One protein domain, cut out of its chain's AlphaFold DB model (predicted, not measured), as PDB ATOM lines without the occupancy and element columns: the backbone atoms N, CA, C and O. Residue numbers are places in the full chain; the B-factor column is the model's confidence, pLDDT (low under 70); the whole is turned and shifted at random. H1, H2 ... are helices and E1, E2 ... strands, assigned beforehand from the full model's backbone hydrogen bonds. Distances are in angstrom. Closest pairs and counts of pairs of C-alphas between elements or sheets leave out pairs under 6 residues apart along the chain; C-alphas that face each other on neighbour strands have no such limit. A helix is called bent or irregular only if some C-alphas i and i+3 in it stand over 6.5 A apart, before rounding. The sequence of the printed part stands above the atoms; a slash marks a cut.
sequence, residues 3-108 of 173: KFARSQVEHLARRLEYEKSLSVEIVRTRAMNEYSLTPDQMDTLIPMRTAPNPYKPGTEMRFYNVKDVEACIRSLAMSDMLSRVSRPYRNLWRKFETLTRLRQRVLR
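AT A GLANCE: This is residues 3 to 108 of the 173 residues of an uncharacterized protein of Phlebiopsis gigantea 11061_1 CR5-6 (UniProt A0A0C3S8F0). A small body of a three-stranded sheet, with the short helix H2 packed on it and H3 next to H2, sends out two long helical arms that splay apart like an L. Residues 3 to 19 of H1 make one arm, and residues 77 to 108, mainly the far part of the bent helix H4, make the longer one. The printed part has 106 residues, with four named helices and three named strands in the order H1 E1 H2 H3 E2 E3 H4; the sheet runs E1, E3, E2, all antiparallel, and the class is mostly helix. The whole is extended, with a radius of gyration of the C-alphas of 23.3 A and spans of 72 by 47 by 24 A.

HOW THE PARTS SIT: In the sheet, E3, residues 60 to 65, is the inner strand, and its pairing is staggered. Its residues 60 to 63 pair with E2, residues 49 to 52, in an antiparallel hairpin, with N 61 and O 51 at 2.8 A. Its residues 63 to 65 pair with E1, residues 25 to 27, antiparallel, with N 26 and O 64 at 2.8 A. H2, residues 28 to 35, is on the sheet at a height of 9.4 A, and its closest C-alphas to E3 are those of Arg 28 and Arg 62, 5.8 A apart. H3, residues 39 to 43, only just touches H2, with 3 pairs of C-alphas within 8 A, the closest those of Arg 28 and Met 42 at 7.4 A. E1, H2 H3 and E2 form a split strand-helix-strand unit, two strands running the same way with E3 between them, and its crossover is right-handed. H4, residues 66 to 106, was assigned as one helix by its hydrogen bonds but is bent, with C-alphas 85 and 88 7.0 A apart; its arms H4a, residues 66 to 85, and H4b, residues 88 to 106, stand at a steep tilt of 41 degrees. H4a only grazes the sheet, with residues 66 to 71. H4a is close to H2 but not clearly touching, the closest C-alphas being those of Ala 31 and Val 69 at 7.4 A. H1, residues 3 to 21, is not on the sheet and is apart from H4a. In H1, H2, H3, H4a and H4b every O i to N i+4 pair is within hydrogen-bond range.

IN THESE COORDINATES: E3 is 16.7 A long and E2 10.5 A. H1 is 27.7 A long and begins at C-alpha 3, (263.888, 352.245, 383.932). H4a is 28.9 A long, and H4b, 27.5 A, ends at C-alpha 106, (244.377, 292.833, 387.400).

THE WHOLE: The C-alphas farthest apart are those of Pro 54 and Arg 108, 74.3 A. Without the stretches that stand free, the body has 57 residues and spans 35 by 25 by 17 A. The printed part has no cut, and no link is long. The mean pLDDT of the printed part is 84.7, and residues 3 to 4, 21, 87 to 90 and 103 to 108 are under 70.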
ATOM      1  N   LYS A   3     262.702 351.647 384.592       69.38
ATOM      2  CA  LYS A   3     263.888 352.245 383.932       69.38
ATOM      3  C   LYS A   3     265.225 351.643 384.404       69.38
ATOM      4  O   LYS A   3     266.127 351.476 383.593       69.38
ATOM      5  N   PHE A   4     265.336 351.271 385.683       67.50
ATOM      6  CA  PHE A   4     266.601 350.817 386.283       67.50
ATOM      7  C   PHE A   4     267.069 349.457 385.732       67.50
ATOM      8  O   PHE A   4     268.239 349.280 385.410       67.50
ATOM      9  N   ALA A   5     266.132 348.524 385.524       71.81
ATOM     10  CA  ALA A   5     266.429 347.206 384.959       71.81
ATOM     11  C   ALA A   5     266.970 347.275 383.517       71.81
ATOM     12  O   ALA A   5     267.856 346.506 383.163       71.81
ATOM     13  N   ARG A   6     266.485 348.219 382.691       75.19
ATOM     14  CA  ARG A   6     266.987 348.406 381.314       75.19
ATOM     15  C   ARG A   6     268.440 348.884 381.302       75.19
ATOM     16  O   ARG A   6     269.259 348.300 380.603       75.19
ATOM     17  N   SER A   7     268.765 349.860 382.152       83.50
ATOM     18  CA  SER A   7     270.128 350.387 382.303       83.50
ATOM     19  C   SER A   7     271.149 349.300 382.674       83.50
ATOM     20  O   SER A   7     272.232 349.261 382.092       83.50
ATOM     21  N   GLN A   8     270.799 348.379 383.581       82.50
ATOM     22  CA  GLN A   8     271.689 347.264 383.927       82.50
ATOM     23  C   GLN A   8     271.877 346.272 382.770       82.50
ATOM     24  O   GLN A   8     273.003 345.851 382.518       82.50
ATOM     25  N   VAL A   9     270.810 345.932 382.035       85.56
ATOM     26  CA  VAL A   9     270.902 345.033 380.869       85.56
ATOM     27  C   VAL A   9     271.781 345.637 379.768       85.56
ATOM     28  O   VAL A   9     272.641 344.942 379.237       85.56
ATOM     29  N   GLU A  10     271.640 346.932 379.472       85.06
ATOM     30  CA  GLU A  10     272.488 347.627 378.492       85.06
ATOM     31  C   GLU A  10     273.965 347.671 378.909       85.06
ATOM     32  O   GLU A  10     274.848 347.466 378.077       85.06
ATOM     33  N   HIS A  11     274.256 347.909 380.192       84.44
ATOM     34  CA  HIS A  11     275.632 347.895 380.696       84.44
ATOM     35  C   HIS A  11     276.257 346.493 380.614       84.44
ATOM     36  O   HIS A  11     277.433 346.352 380.271       84.44
ATOM     37  N   LEU A  12     275.485 345.443 380.915       85.25
ATOM     38  CA  LEU A  12     275.939 344.059 380.774       85.25
ATOM     39  C   LEU A  12     276.171 343.686 379.303       85.25
ATOM     40  O   LEU A  12     277.191 343.072 379.006       85.25
ATOM     41  N   ALA A  13     275.299 344.113 378.384       84.06
ATOM     42  CA  ALA A  13     275.472 343.887 376.949       84.06
ATOM     43  C   ALA A  13     276.785 344.498 376.426       84.06
ATOM     44  O   ALA A  13     277.611 343.773 375.878       84.06
ATOM     45  N   ARG A  14     277.047 345.786 376.705       84.56
ATOM     46  CA  ARG A  14     278.307 346.451 376.304       84.56
ATOM     47  C   ARG A  14     279.543 345.777 376.900       84.56
ATOM     48  O   ARG A  14     280.578 345.687 376.247       84.56
ATOM     49  N   ARG A  15     279.450 345.293 378.144       84.69
ATOM     50  CA  ARG A  15     280.545 344.559 378.791       84.69
ATOM     51  C   ARG A  15     280.815 343.219 378.103       84.69
ATOM     52  O   ARG A  15     281.975 342.893 377.879       84.69
ATOM     53  N   LEU A  16     279.771 342.474 377.739       81.81
ATOM     54  CA  LEU A  16     279.898 341.213 377.000       81.81
ATOM     55  C   LEU A  16     280.448 341.431 375.582       81.81
ATOM     56  O   LEU A  16     281.291 340.661 375.136       81.81
ATOM     57  N   GLU A  17     280.034 342.497 374.891       78.44
ATOM     58  CA  GLU A  17     280.597 342.893 373.592       78.44
ATOM     59  C   GLU A  17     282.091 343.233 373.702       78.44
ATOM     60  O   GLU A  17     282.894 342.768 372.891       78.44
ATOM     61  N   TYR A  18     282.490 343.962 374.747       75.31
ATOM     62  CA  TYR A  18     283.894 344.268 375.018       75.31
ATOM     63  C   TYR A  18     284.713 343.006 375.347       75.31
ATOM     64  O   TYR A  18     285.767 342.781 374.751       75.31
ATOM     65  N   GLU A  19     284.206 342.125 376.217       74.81
ATOM     66  CA  GLU A  19     284.847 340.842 376.542       74.81
ATOM     67  C   GLU A  19     284.938 339.897 375.322       74.81
ATOM     68  O   GLU A  19     285.892 339.120 375.231       74.81
ATOM     69  N   LYS A  20     284.011 340.011 374.354       73.44
ATOM     70  CA  LYS A  20     284.036 339.317 373.053       73.44
ATOM     71  C   LYS A  20     285.035 339.940 372.067       73.44
ATOM     72  O   LYS A  20     285.647 339.214 371.292       73.44
ATOM     73  N   SER A  21     285.258 341.255 372.103       67.00
ATOM     74  CA  SER A  21     286.290 341.910 371.277       67.00
ATOM     75  C   SER A  21     287.725 341.630 371.749       67.00
ATOM     76  O   SER A  21     288.651 341.651 370.943       67.00
ATOM     77  N   LEU A  22     287.910 341.321 373.039       74.25
ATOM     78  CA  LEU A  22     289.203 340.949 373.629       74.25
ATOM     79  C   LEU A  22     289.563 339.460 373.491       74.25
ATOM     80  O   LEU A  22     290.689 339.073 373.808       74.25
ATOM     81  N   SER A  23     288.626 338.598 373.092       76.50
ATOM     82  CA  SER A  23     288.902 337.167 372.931       76.50
ATOM     83  C   SER A  23     289.600 336.839 371.614       76.50
ATOM     84  O   SER A  23     289.301 337.414 370.573       76.50
ATOM     85  N   VAL A  24     290.499 335.851 371.668       89.25
ATOM     86  CA  VAL A  24     291.197 335.311 370.496       89.25
ATOM     87  C   VAL A  24     290.183 334.739 369.500       89.25
ATOM     88  O   VAL A  24     289.335 333.918 369.860       89.25
ATOM     89  N   GLU A  25     290.292 335.169 368.243       92.81
ATOM     90  CA  GLU A  25     289.490 334.659 367.133       92.81
ATOM     91  C   GLU A  25     290.098 333.388 366.524       92.81
ATOM     92  O   GLU A  25     291.315 333.262 366.382       92.81
ATOM     93  N   ILE A  26     289.238 332.477 366.069       94.69
ATOM     94  CA  ILE A  26     289.616 331.266 365.338       94.69
ATOM     95  C   ILE A  26     288.748 331.081 364.085       94.69
ATOM     96  O   ILE A  26     287.527 331.245 364.107       94.69
ATOM     97  N   VAL A  27     289.377 330.750 362.954       94.94
ATOM     98  CA  VAL A  27     288.685 330.468 361.681       94.94
ATOM     99  C   VAL A  27     287.975 329.116 361.758       94.94
ATOM    100  O   VAL A  27     288.547 328.170 362.299       94.94
ATOM    101  N   ARG A  28     286.781 328.983 361.154       94.50
ATOM    102  CA  ARG A  28     285.982 327.735 361.166       94.50
ATOM    103  C   ARG A  28     286.808 326.463 360.949       94.50
ATOM    104  O   ARG A  28     286.760 325.558 361.770       94.50
ATOM    105  N   THR A  29     287.575 326.411 359.859       93.62
ATOM    106  CA  THR A  29     288.374 325.240 359.465       93.62
ATOM    107  C   THR A  29     289.425 324.888 360.514       93.62
ATOM    108  O   THR A  29     289.666 323.718 360.786       93.62
ATOM    109  N   ARG A  30     290.025 325.907 361.142       94.75
ATOM    110  CA  ARG A  30     291.009 325.725 362.208       94.75
ATOM    111  C   ARG A  30     290.345 325.191 363.478       94.75
ATOM    112  O   ARG A  30     290.846 324.229 364.042       94.75
ATOM    113  N   ALA A  31     289.184 325.731 363.856       95.19
ATOM    114  CA  ALA A  31     288.411 325.242 364.998       95.19
ATOM    115  C   ALA A  31     287.960 323.780 364.820       95.19
ATOM    116  O   ALA A  31     288.098 322.979 365.740       95.19
ATOM    117  N   MET A  32     287.486 323.411 363.626       95.88
ATOM    118  CA  MET A  32     287.124 322.024 363.305       95.88
ATOM    119  C   MET A  32     288.321 321.072 363.436       95.88
ATOM    120  O   MET A  32     288.178 320.002 364.017       95.88
ATOM    121  N   ASN A  33     289.501 321.475 362.952       96.12
ATOM    122  CA  ASN A  33     290.705 320.641 362.991       96.12
ATOM    123  C   ASN A  33     291.316 320.531 364.400       96.12
ATOM    124  O   ASN A  33     291.652 319.434 364.830       96.12
ATOM    125  N   GLU A  34     291.464 321.647 365.124       95.38
ATOM    126  CA  GLU A  34     292.109 321.670 366.449       95.38
ATOM    127  C   GLU A  34     291.226 321.047 367.539       95.38
ATOM    128  O   GLU A  34     291.735 320.383 368.439       95.38
ATOM    129  N   TYR A  35     289.903 321.214 367.443       93.56
ATOM    130  CA  TYR A  35     288.956 320.759 368.464       93.56
ATOM    131  C   TYR A  35     288.089 319.564 368.033       93.56
ATOM    132  O   TYR A  35     287.186 319.167 368.768       93.56
ATOM    133  N   SER A  36     288.354 318.975 366.860       94.44
ATOM    134  CA  SER A  36     287.591 317.847 366.285       94.44
ATOM    135  C   SER A  36     286.075 318.089 366.176       94.44
ATOM    136  O   SER A  36     285.279 317.157 366.298       94.44
ATOM    137  N   LEU A  37     285.656 319.342 365.962       94.69
ATOM    138  CA  LEU A  37     284.241 319.712 365.874       94.69
ATOM    139  C   LEU A  37     283.662 319.446 364.481       94.69
ATOM    140  O   LEU A  37     284.279 319.752 363.457       94.69
ATOM    141  N   THR A  38     282.438 318.918 364.441       95.31
ATOM    142  CA  THR A  38     281.711 318.679 363.187       95.31
ATOM    143  C   THR A  38     281.172 319.989 362.587       95.31
ATOM    144  O   THR A  38     281.015 320.981 363.309       95.31
ATOM    145  N   PRO A  39     280.847 320.027 361.276       94.19
ATOM    146  CA  PRO A  39     280.213 321.195 360.661       94.19
ATOM    147  C   PRO A  39     278.942 321.620 361.408       94.19
ATOM    148  O   PRO A  39     278.819 322.784 361.778       94.19
ATOM    149  N   ASP A  40     278.069 320.660 361.713       94.88
ATOM    150  CA  ASP A  40     276.779 320.893 362.369       94.88
ATOM    151  C   ASP A  40     276.947 321.509 363.767       94.88
ATOM    152  O   ASP A  40     276.218 322.425 364.139       94.88
ATOM    153  N   GLN A  41     277.948 321.054 364.533       93.44
ATOM    154  CA  GLN A  41     278.293 321.638 365.834       93.44
ATOM    155  C   GLN A  41     278.779 323.085 365.677       93.44
ATOM    156  O   GLN A  41     278.344 323.961 366.426       93.44
ATOM    157  N   MET A  42     279.617 323.361 364.675       94.50
ATOM    158  CA  MET A  42     280.094 324.717 364.382       94.50
ATOM    159  C   MET A  42     278.986 325.659 363.887       94.50
ATOM    160  O   MET A  42     279.099 326.863 364.102       94.50
ATOM    161  N   ASP A  43     277.922 325.153 363.258       93.75
ATOM    162  CA  ASP A  43     276.754 325.960 362.867       93.75
ATOM    163  C   ASP A  43     275.810 326.292 364.036       93.75
ATOM    164  O   ASP A  43     274.989 327.198 363.910       93.75
ATOM    165  N   THR A  44     275.964 325.647 365.201       93.12
ATOM    166  CA  THR A  44     275.294 326.103 366.438       93.12
ATOM    167  C   THR A  44     275.933 327.360 367.039       93.12
ATOM    168  O   THR A  44     275.315 328.025 367.872       93.12
ATOM    169  N   LEU A  45     277.165 327.698 366.635       93.62
ATOM    170  CA  LEU A  45     277.919 328.829 367.171       93.62
ATOM    171  C   LEU A  45     277.693 330.098 366.349       93.62
ATOM    172  O   LEU A  45     277.737 330.096 365.121       93.62
ATOM    173  N   ILE A  46     277.513 331.219 367.048       91.81
ATOM    174  CA  ILE A  46     277.358 332.532 366.419       91.81
ATOM    175  C   ILE A  46     278.753 333.050 366.022       91.81
ATOM    176  O   ILE A  46     279.594 333.233 366.909       91.81
ATOM    177  N   PRO A  47     279.028 333.327 364.732       93.81
ATOM    178  CA  PRO A  47     280.307 333.898 364.325       93.81
ATOM    179  C   PRO A  47     280.517 335.291 364.943       93.81
ATOM    180  O   PRO A  47     279.573 336.051 365.164       93.81
ATOM    181  N   MET A  48     281.771 335.641 365.224       91.12
ATOM    182  CA  MET A  48     282.165 336.994 365.632       91.12
ATOM    183  C   MET A  48     282.086 337.965 364.458       91.12
ATOM    184  O   MET A  48     281.547 339.060 364.594       91.12
ATOM    185  N   ARG A  49     282.611 337.538 363.307       90.62
ATOM    186  CA  ARG A  49     282.595 338.277 362.045       90.62
ATOM    187  C   ARG A  49     282.687 337.324 360.860       90.62
ATOM    188  O   ARG A  49     283.210 336.210 360.970       90.62
ATOM    189  N   THR A  50     282.214 337.796 359.718       93.69
ATOM    190  CA  THR A  50     282.417 337.171 358.412       93.69
ATOM    191  C   THR A  50     283.288 338.083 357.552       93.69
ATOM    192  O   THR A  50     283.265 339.305 357.691       93.69
ATOM    193  N   ALA A  51     284.117 337.486 356.702       92.19
ATOM    194  CA  ALA A  51     284.957 338.191 355.739       92.19
ATOM    195  C   ALA A  51     284.931 337.438 354.400       92.19
ATOM    196  O   ALA A  51     284.723 336.221 354.408       92.19
ATOM    197  N   PRO A  52     285.165 338.096 353.252       93.94
ATOM    198  CA  PRO A  52     285.364 337.383 351.995       93.94
ATOM    199  C   PRO A  52     286.571 336.438 352.106       93.94
ATOM    200  O   PRO A  52     287.596 336.781 352.698       93.94
ATOM    201  N   ASN A  53     286.452 335.230 351.556       92.50
ATOM    202  CA  ASN A  53     287.537 334.256 351.554       92.50
ATOM    203  C   ASN A  53     288.607 334.659 350.515       92.50
ATOM    204  O   ASN A  53     288.299 334.661 349.321       92.50
ATOM    205  N   PRO A  54     289.864 334.938 350.918       90.25
ATOM    206  CA  PRO A  54     290.913 335.371 349.989       90.25
ATOM    207  C   PRO A  54     291.309 334.292 348.968       90.25
ATOM    208  O   PRO A  54     291.862 334.620 347.925       90.25
ATOM    209  N   TYR A  55     291.013 333.016 349.239       89.94
ATOM    210  CA  TYR A  55     291.338 331.889 348.358       89.94
ATOM    211  C   TYR A  55     290.182 331.461 347.444       89.94
ATOM    212  O   TYR A  55     290.400 330.700 346.502       89.94
ATOM    213  N   LYS A  56     288.943 331.881 347.737       89.69
ATOM    214  CA  LYS A  56     287.742 331.506 346.972       89.69
ATOM    215  C   LYS A  56     286.785 332.700 346.864       89.69
ATOM    216  O   LYS A  56     285.980 332.897 347.781       89.69
ATOM    217  N   PRO A  57     286.832 333.483 345.767       88.75
ATOM    218  CA  PRO A  57     285.889 334.578 345.564       88.75
ATOM    219  C   PRO A  57     284.444 334.056 345.589       88.75
ATOM    220  O   PRO A  57     284.164 332.940 345.155       88.75
ATOM    221  N   GLY A  58     283.532 334.846 346.160       88.75
ATOM    222  CA  GLY A  58     282.132 334.454 346.370       88.75
ATOM    223  C   GLY A  58     281.877 333.510 347.557       88.75
ATOM    224  O   GLY A  58     280.725 333.193 347.825       88.75
ATOM    225  N   THR A  59     282.908 333.074 348.293       91.19
ATOM    226  CA  THR A  59     282.750 332.295 349.538       91.19
ATOM    227  C   THR A  59     283.069 333.154 350.765       91.19
ATOM    228  O   THR A  59     284.017 333.938 350.750       91.19
ATOM    229  N   GLU A  60     282.329 332.973 351.860       93.25
ATOM    230  CA  GLU A  60     282.614 333.624 353.145       93.25
ATOM    231  C   GLU A  60     283.555 332.794 354.029       93.25
ATOM    232  O   GLU A  60     283.436 331.573 354.144       93.25
ATOM    233  N   MET A  61     284.452 333.479 354.733       93.94
ATOM    234  CA  MET A  61     285.246 332.950 355.835       93.94
ATOM    235  C   MET A  61     284.662 333.444 357.165       93.94
ATOM    236  O   MET A  61     284.544 334.647 357.398       93.94
ATOM    237  N   ARG A  62     284.295 332.504 358.042       95.00
ATOM    238  CA  ARG A  62     283.685 332.781 359.354       95.00
ATOM    239  C   ARG A  62     284.717 332.660 360.479       95.00
ATOM    240  O   ARG A  62     285.408 331.639 360.565       95.00
ATOM    241  N   PHE A  63     284.768 333.669 361.345       94.31
ATOM    242  CA  PHE A  63     285.594 333.714 362.554       94.31
ATOM    243  C   PHE A  63     284.719 333.509 363.795       94.31
ATOM    244  O   PHE A  63     283.623 334.063 363.876       94.31
ATOM    245  N   TYR A  64     285.204 332.734 364.759       94.62
ATOM    246  CA  TYR A  64     284.520 332.395 366.010       94.62
ATOM    247  C   TYR A  64     285.403 332.760 367.200       94.62
ATOM    248  O   TYR A  64     286.618 332.891 367.068       94.62
ATOM    249  N   ASN A  65     284.792 332.889 368.370       93.88
ATOM    250  CA  ASN A  65     285.496 333.079 369.630       93.88
ATOM    251  C   ASN A  65     286.022 331.730 370.138       93.88
ATOM    252  O   ASN A  65     285.243 330.783 370.273       93.88
ATOM    253  N   VAL A  66     287.309 331.646 370.482       93.56
ATOM    254  CA  VAL A  66     287.898 330.435 371.084       93.56
ATOM    255  C   VAL A  66     287.149 330.005 372.356       93.56
ATOM    256  O   VAL A  66     286.874 328.819 372.531       93.56
ATOM    257  N   LYS A  67     286.712 330.945 373.207       92.62
ATOM    258  CA  LYS A  67     285.977 330.623 374.448       92.62
ATOM    259  C   LYS A  67     284.617 329.969 374.188       92.62
ATOM    260  O   LYS A  67     284.197 329.106 374.961       92.62
ATOM    261  N   ASP A  68     283.939 330.364 373.110       92.69
ATOM    262  CA  ASP A  68     282.629 329.818 372.734       92.69
ATOM    263  C   ASP A  68     282.788 328.408 372.137       92.69
ATOM    264  O   ASP A  68     282.006 327.507 372.442       92.69
ATOM    265  N   VAL A  69     283.865 328.183 371.373       94.12
ATOM    266  CA  VAL A  69     284.290 326.857 370.890       94.12
ATOM    267  C   VAL A  69     284.602 325.920 372.068       94.12
ATOM    268  O   VAL A  69     284.055 324.820 372.150       94.12
ATOM    269  N   GLU A  70     285.375 326.372 373.060       94.00
ATOM    270  CA  GLU A  70     285.644 325.616 374.296       94.00
ATOM    271  C   GLU A  70     284.385 325.348 375.138       94.00
ATOM    272  O   GLU A  70     284.282 324.324 375.820       94.00
ATOM    273  N   ALA A  71     283.424 326.275 375.151       93.81
ATOM    274  CA  ALA A  71     282.136 326.079 375.816       93.81
ATOM    275  C   ALA A  71     281.277 325.029 375.089       93.81
ATOM    276  O   ALA A  71     280.655 324.193 375.750       93.81
ATOM    277  N   CYS A  72     281.303 325.012 373.751       93.81
ATOM    278  CA  CYS A  72     280.641 324.003 372.923       93.81
ATOM    279  C   CYS A  72     281.118 322.588 373.281       93.81
ATOM    280  O   CYS A  72     280.310 321.726 373.619       93.81
ATOM    281  N   ILE A  73     282.436 322.370 373.315       95.31
ATOM    282  CA  ILE A  73     283.047 321.065 373.626       95.31
ATOM    283  C   ILE A  73     282.668 320.599 375.035       95.31
ATOM    284  O   ILE A  73     282.282 319.447 375.228       95.31
ATOM    285  N   ARG A  74     282.719 321.501 376.026       94.38
ATOM    286  CA  ARG A  74     282.296 321.196 377.404       94.38
ATOM    287  C   ARG A  74     280.813 320.820 377.480       94.38
ATOM    288  O   ARG A  74     280.464 319.894 378.210       94.38
ATOM    289  N   SER A  75     279.956 321.488 376.708       93.25
ATOM    290  CA  SER A  75     278.530 321.154 376.593       93.25
ATOM    291  C   SER A  75     278.311 319.773 375.960       93.25
ATOM    292  O   SER A  75     277.564 318.957 376.498       93.25
ATOM    293  N   LEU A  76     279.023 319.467 374.868       92.50
ATOM    294  CA  LEU A  76     278.972 318.169 374.188       92.50
ATOM    295  C   LEU A  76     279.429 317.031 375.113       92.50
ATOM    296  O   LEU A  76     278.705 316.051 375.276       92.50
ATOM    297  N   ALA A  77     280.561 317.194 375.803       91.81
ATOM    298  CA  ALA A  77     281.064 316.220 376.772       91.81
ATOM    299  C   ALA A  77     280.083 315.988 377.941       91.81
ATOM    300  O   ALA A  77     279.870 314.848 378.361       91.81
ATOM    301  N   MET A  78     279.441 317.052 378.441       91.94
ATOM    302  CA  MET A  78     278.403 316.955 379.473       91.94
ATOM    303  C   MET A  78     277.161 316.213 378.957       91.94
ATOM    304  O   MET A  78     276.642 315.334 379.645       91.94
ATOM    305  N   SER A  79     276.699 316.522 377.742       90.00
ATOM    306  CA  SER A  79     275.576 315.836 377.087       90.00
ATOM    307  C   SER A  79     275.853 314.338 376.933       90.00
ATOM    308  O   SER A  79     275.044 313.502 377.346       90.00
ATOM    309  N   ASP A  80     277.046 313.981 376.450       90.38
ATOM    310  CA  ASP A  80     277.493 312.597 376.317       90.38
ATOM    311  C   ASP A  80     277.547 311.875 377.667       90.38
ATOM    312  O   ASP A  80     277.041 310.753 377.784       90.38
ATOM    313  N   MET A  81     278.092 312.515 378.706       89.38
ATOM    314  CA  MET A  81     278.127 311.972 380.066       89.38
ATOM    315  C   MET A  81     276.710 311.724 380.609       89.38
ATOM    316  O   MET A  81     276.407 310.620 381.072       89.38
ATOM    317  N   LEU A  82     275.811 312.705 380.491       87.06
ATOM    318  CA  LEU A  82     274.411 312.583 380.910       87.06
ATOM    319  C   LEU A  82     273.665 311.505 380.108       87.06
ATOM    320  O   LEU A  82     272.857 310.760 380.674       87.06
ATOM    321  N   SER A  83     273.970 311.339 378.818       86.06
ATOM    322  CA  SER A  83     273.414 310.266 377.983       86.06
ATOM    323  C   SER A  83     273.842 308.872 378.461       86.06
ATOM    324  O   SER A  83     273.066 307.920 378.366       86.06
ATOM    325  N   ARG A  84     275.057 308.732 379.012       82.31
ATOM    326  CA  ARG A  84     275.572 307.471 379.568       82.31
ATOM    327  C   ARG A  84     274.923 307.161 380.919       82.31
ATOM    328  O   ARG A  84     274.439 306.048 381.110       82.31
ATOM    329  N   VAL A  85     274.829 308.151 381.811       81.56
ATOM    330  CA  VAL A  85     274.258 308.004 383.167       81.56
ATOM    331  C   VAL A  85     272.733 307.791 383.154       81.56
ATOM    332  O   VAL A  85     272.202 307.065 383.992       81.56
ATOM    333  N   SER A  86     272.007 308.359 382.186       73.94
ATOM    334  CA  SER A  86     270.536 308.243 382.102       73.94
ATOM    335  C   SER A  86     270.019 306.929 381.484       73.94
ATOM    336  O   SER A  86     268.860 306.561 381.702       73.94
ATOM    337  N   ARG A  87     270.861 306.171 380.761       66.25
ATOM    338  CA  ARG A  87     270.512 304.858 380.167       66.25
ATOM    339  C   ARG A  87     269.860 303.862 381.149       66.25
ATOM    340  O   ARG A  87     268.795 303.344 380.798       66.25
ATOM    341  N   PRO A  88     270.408 303.581 382.352       67.88
ATOM    342  CA  PRO A  88     269.772 302.669 383.310       67.88
ATOM    343  C   PRO A  88     268.368 303.133 383.738       67.88
ATOM    344  O   PRO A  88     267.435 302.327 383.739       67.88
ATOM    345  N   TYR A  89     268.178 304.429 384.001       62.66
ATOM    346  CA  TYR A  89     266.880 304.989 384.398       62.66
ATOM    347  C   TYR A  89     265.811 304.844 383.308       62.66
ATOM    348  O   TYR A  89     264.667 304.507 383.612       62.66
ATOM    349  N   ARG A  90     266.177 304.998 382.028       65.75
ATOM    350  CA  ARG A  90     265.241 304.828 380.899       65.75
ATOM    351  C   ARG A  90     264.683 303.400 380.810       65.75
ATOM    352  O   ARG A  90     263.510 303.210 380.484       65.75
ATOM    353  N   ASN A  91     265.502 302.400 381.136       72.44
ATOM    354  CA  ASN A  91     265.101 300.991 381.151       72.44
ATOM    355  C   ASN A  91     264.282 300.631 382.401       72.44
ATOM    356  O   ASN A  91     263.321 299.866 382.303       72.44
ATOM    357  N   LEU A  92     264.617 301.208 383.559       72.44
ATOM    358  CA  LEU A  92     263.834 301.067 384.790       72.44
ATOM    359  C   LEU A  92     262.436 301.685 384.645       72.44
ATOM    360  O   LEU A  92     261.452 301.044 385.012       72.44
ATOM    361  N   TRP A  93     262.322 302.865 384.023       71.44
ATOM    362  CA  TRP A  93     261.029 303.504 383.759       71.44
ATOM    363  C   TRP A  93     260.127 302.644 382.865       71.44
ATOM    364  O   TRP A  93     258.971 302.409 383.207       71.44
ATOM    365  N   ARG A  94     260.665 302.070 381.777       75.38
ATOM    366  CA  ARG A  94     259.917 301.128 380.917       75.38
ATOM    367  C   ARG A  94     259.403 299.902 381.685       75.38
ATOM    368  O   ARG A  94     258.275 299.480 381.452       75.38
ATOM    369  N   LYS A  95     260.196 299.346 382.613       75.81
ATOM    370  CA  LYS A  95     259.758 298.239 383.491       75.81
ATOM    371  C   LYS A  95     258.660 298.682 384.468       75.81
ATOM    372  O   LYS A  95     257.689 297.959 384.667       75.81
ATOM    373  N   PHE A  96     258.771 299.871 385.054       76.75
ATOM    374  CA  PHE A  96     257.724 300.425 385.916       76.75
ATOM    375  C   PHE A  96     256.406 300.651 385.151       76.75
ATOM    376  O   PHE A  96     255.319 300.359 385.659       76.75
ATOM    377  N   GLU A  97     256.490 301.101 383.898       77.31
ATOM    378  CA  GLU A  97     255.331 301.319 383.033       77.31
ATOM    379  C   GLU A  97     254.624 300.006 382.638       77.31
ATOM    380  O   GLU A  97     253.393 299.939 382.619       77.31
ATOM    381  N   THR A  98     255.361 298.915 382.392       78.56
ATOM    382  CA  THR A  98     254.733 297.600 382.166       78.56
ATOM    383  C   THR A  98     254.073 297.055 383.433       78.56
ATOM    384  O   THR A  98     252.948 296.555 383.360       78.56
ATOM    385  N   LEU A  99     254.700 297.213 384.604       77.06
ATOM    386  CA  LEU A  99     254.133 296.789 385.891       77.06
ATOM    387  C   LEU A  99     252.854 297.559 386.258       77.06
ATOM    388  O   LEU A  99     251.874 296.959 386.706       77.06
ATOM    389  N   THR A 100     252.812 298.871 386.022       73.00
ATOM    390  CA  THR A 100     251.607 299.690 386.255       73.00
ATOM    391  C   THR A 100     250.471 299.337 385.290       73.00
ATOM    392  O   THR A 100     249.332 299.181 385.736       73.00
ATOM    393  N   ARG A 101     250.762 299.088 384.003       74.25
ATOM    394  CA  ARG A 101     249.771 298.575 383.033       74.25
ATOM    395  C   ARG A 101     249.233 297.188 383.417       74.25
ATOM    396  O   ARG A 101     248.038 296.938 383.255       74.25
ATOM    397  N   LEU A 102     250.070 296.295 383.955       70.62
ATOM    398  CA  LEU A 102     249.638 294.987 384.473       70.62
ATOM    399  C   LEU A 102     248.741 295.135 385.711       70.62
ATOM    400  O   LEU A 102     247.652 294.561 385.743       70.62
ATOM    401  N   ARG A 103     249.124 295.977 386.680       64.06
ATOM    402  CA  ARG A 103     248.304 296.286 387.866       64.06
ATOM    403  C   ARG A 103     246.921 296.830 387.485       64.06
ATOM    404  O   ARG A 103     245.920 296.398 388.048       64.06
ATOM    405  N   GLN A 104     246.847 297.709 386.483       66.12
ATOM    406  CA  GLN A 104     245.579 298.220 385.944       66.12
ATOM    407  C   GLN A 104     244.736 297.169 385.203       66.12
ATOM    408  O   GLN A 104     243.535 297.377 385.047       66.12
ATOM    409  N   ARG A 105     245.318 296.054 384.732       60.12
ATOM    410  CA  ARG A 105     244.561 294.924 384.160       60.12
ATOM    411  C   ARG A 105     244.000 294.005 385.244       60.12
ATOM    412  O   ARG A 105     242.837 293.631 385.147       60.12
ATOM    413  N   VAL A 106     244.793 293.690 386.271       61.31
ATOM    414  CA  VAL A 106     244.377 292.833 387.400       61.31
ATOM    415  C   VAL A 106     243.286 293.501 388.247       61.31
ATOM    416  O   VAL A 106     242.377 292.828 388.714       61.31
ATOM    417  N   LEU A 107     243.324 294.831 388.386       58.09
ATOM    418  CA  LEU A 107     242.315 295.610 389.113       58.09
ATOM    419  C   LEU A 107     241.118 296.060 388.254       58.09
ATOM    420  O   LEU A 107     240.365 296.935 388.682       58.09
ATOM    421  N   ARG A 108     240.898 295.497 387.053       53.44
ATOM    422  CA  ARG A 108     239.641 295.745 386.327       53.44
ATOM    423  C   ARG A 108     238.501 295.013 387.040       53.44
ATOM    424  O   ARG A 108     238.518 293.781 387.038       53.44
TER     425      ARG A 108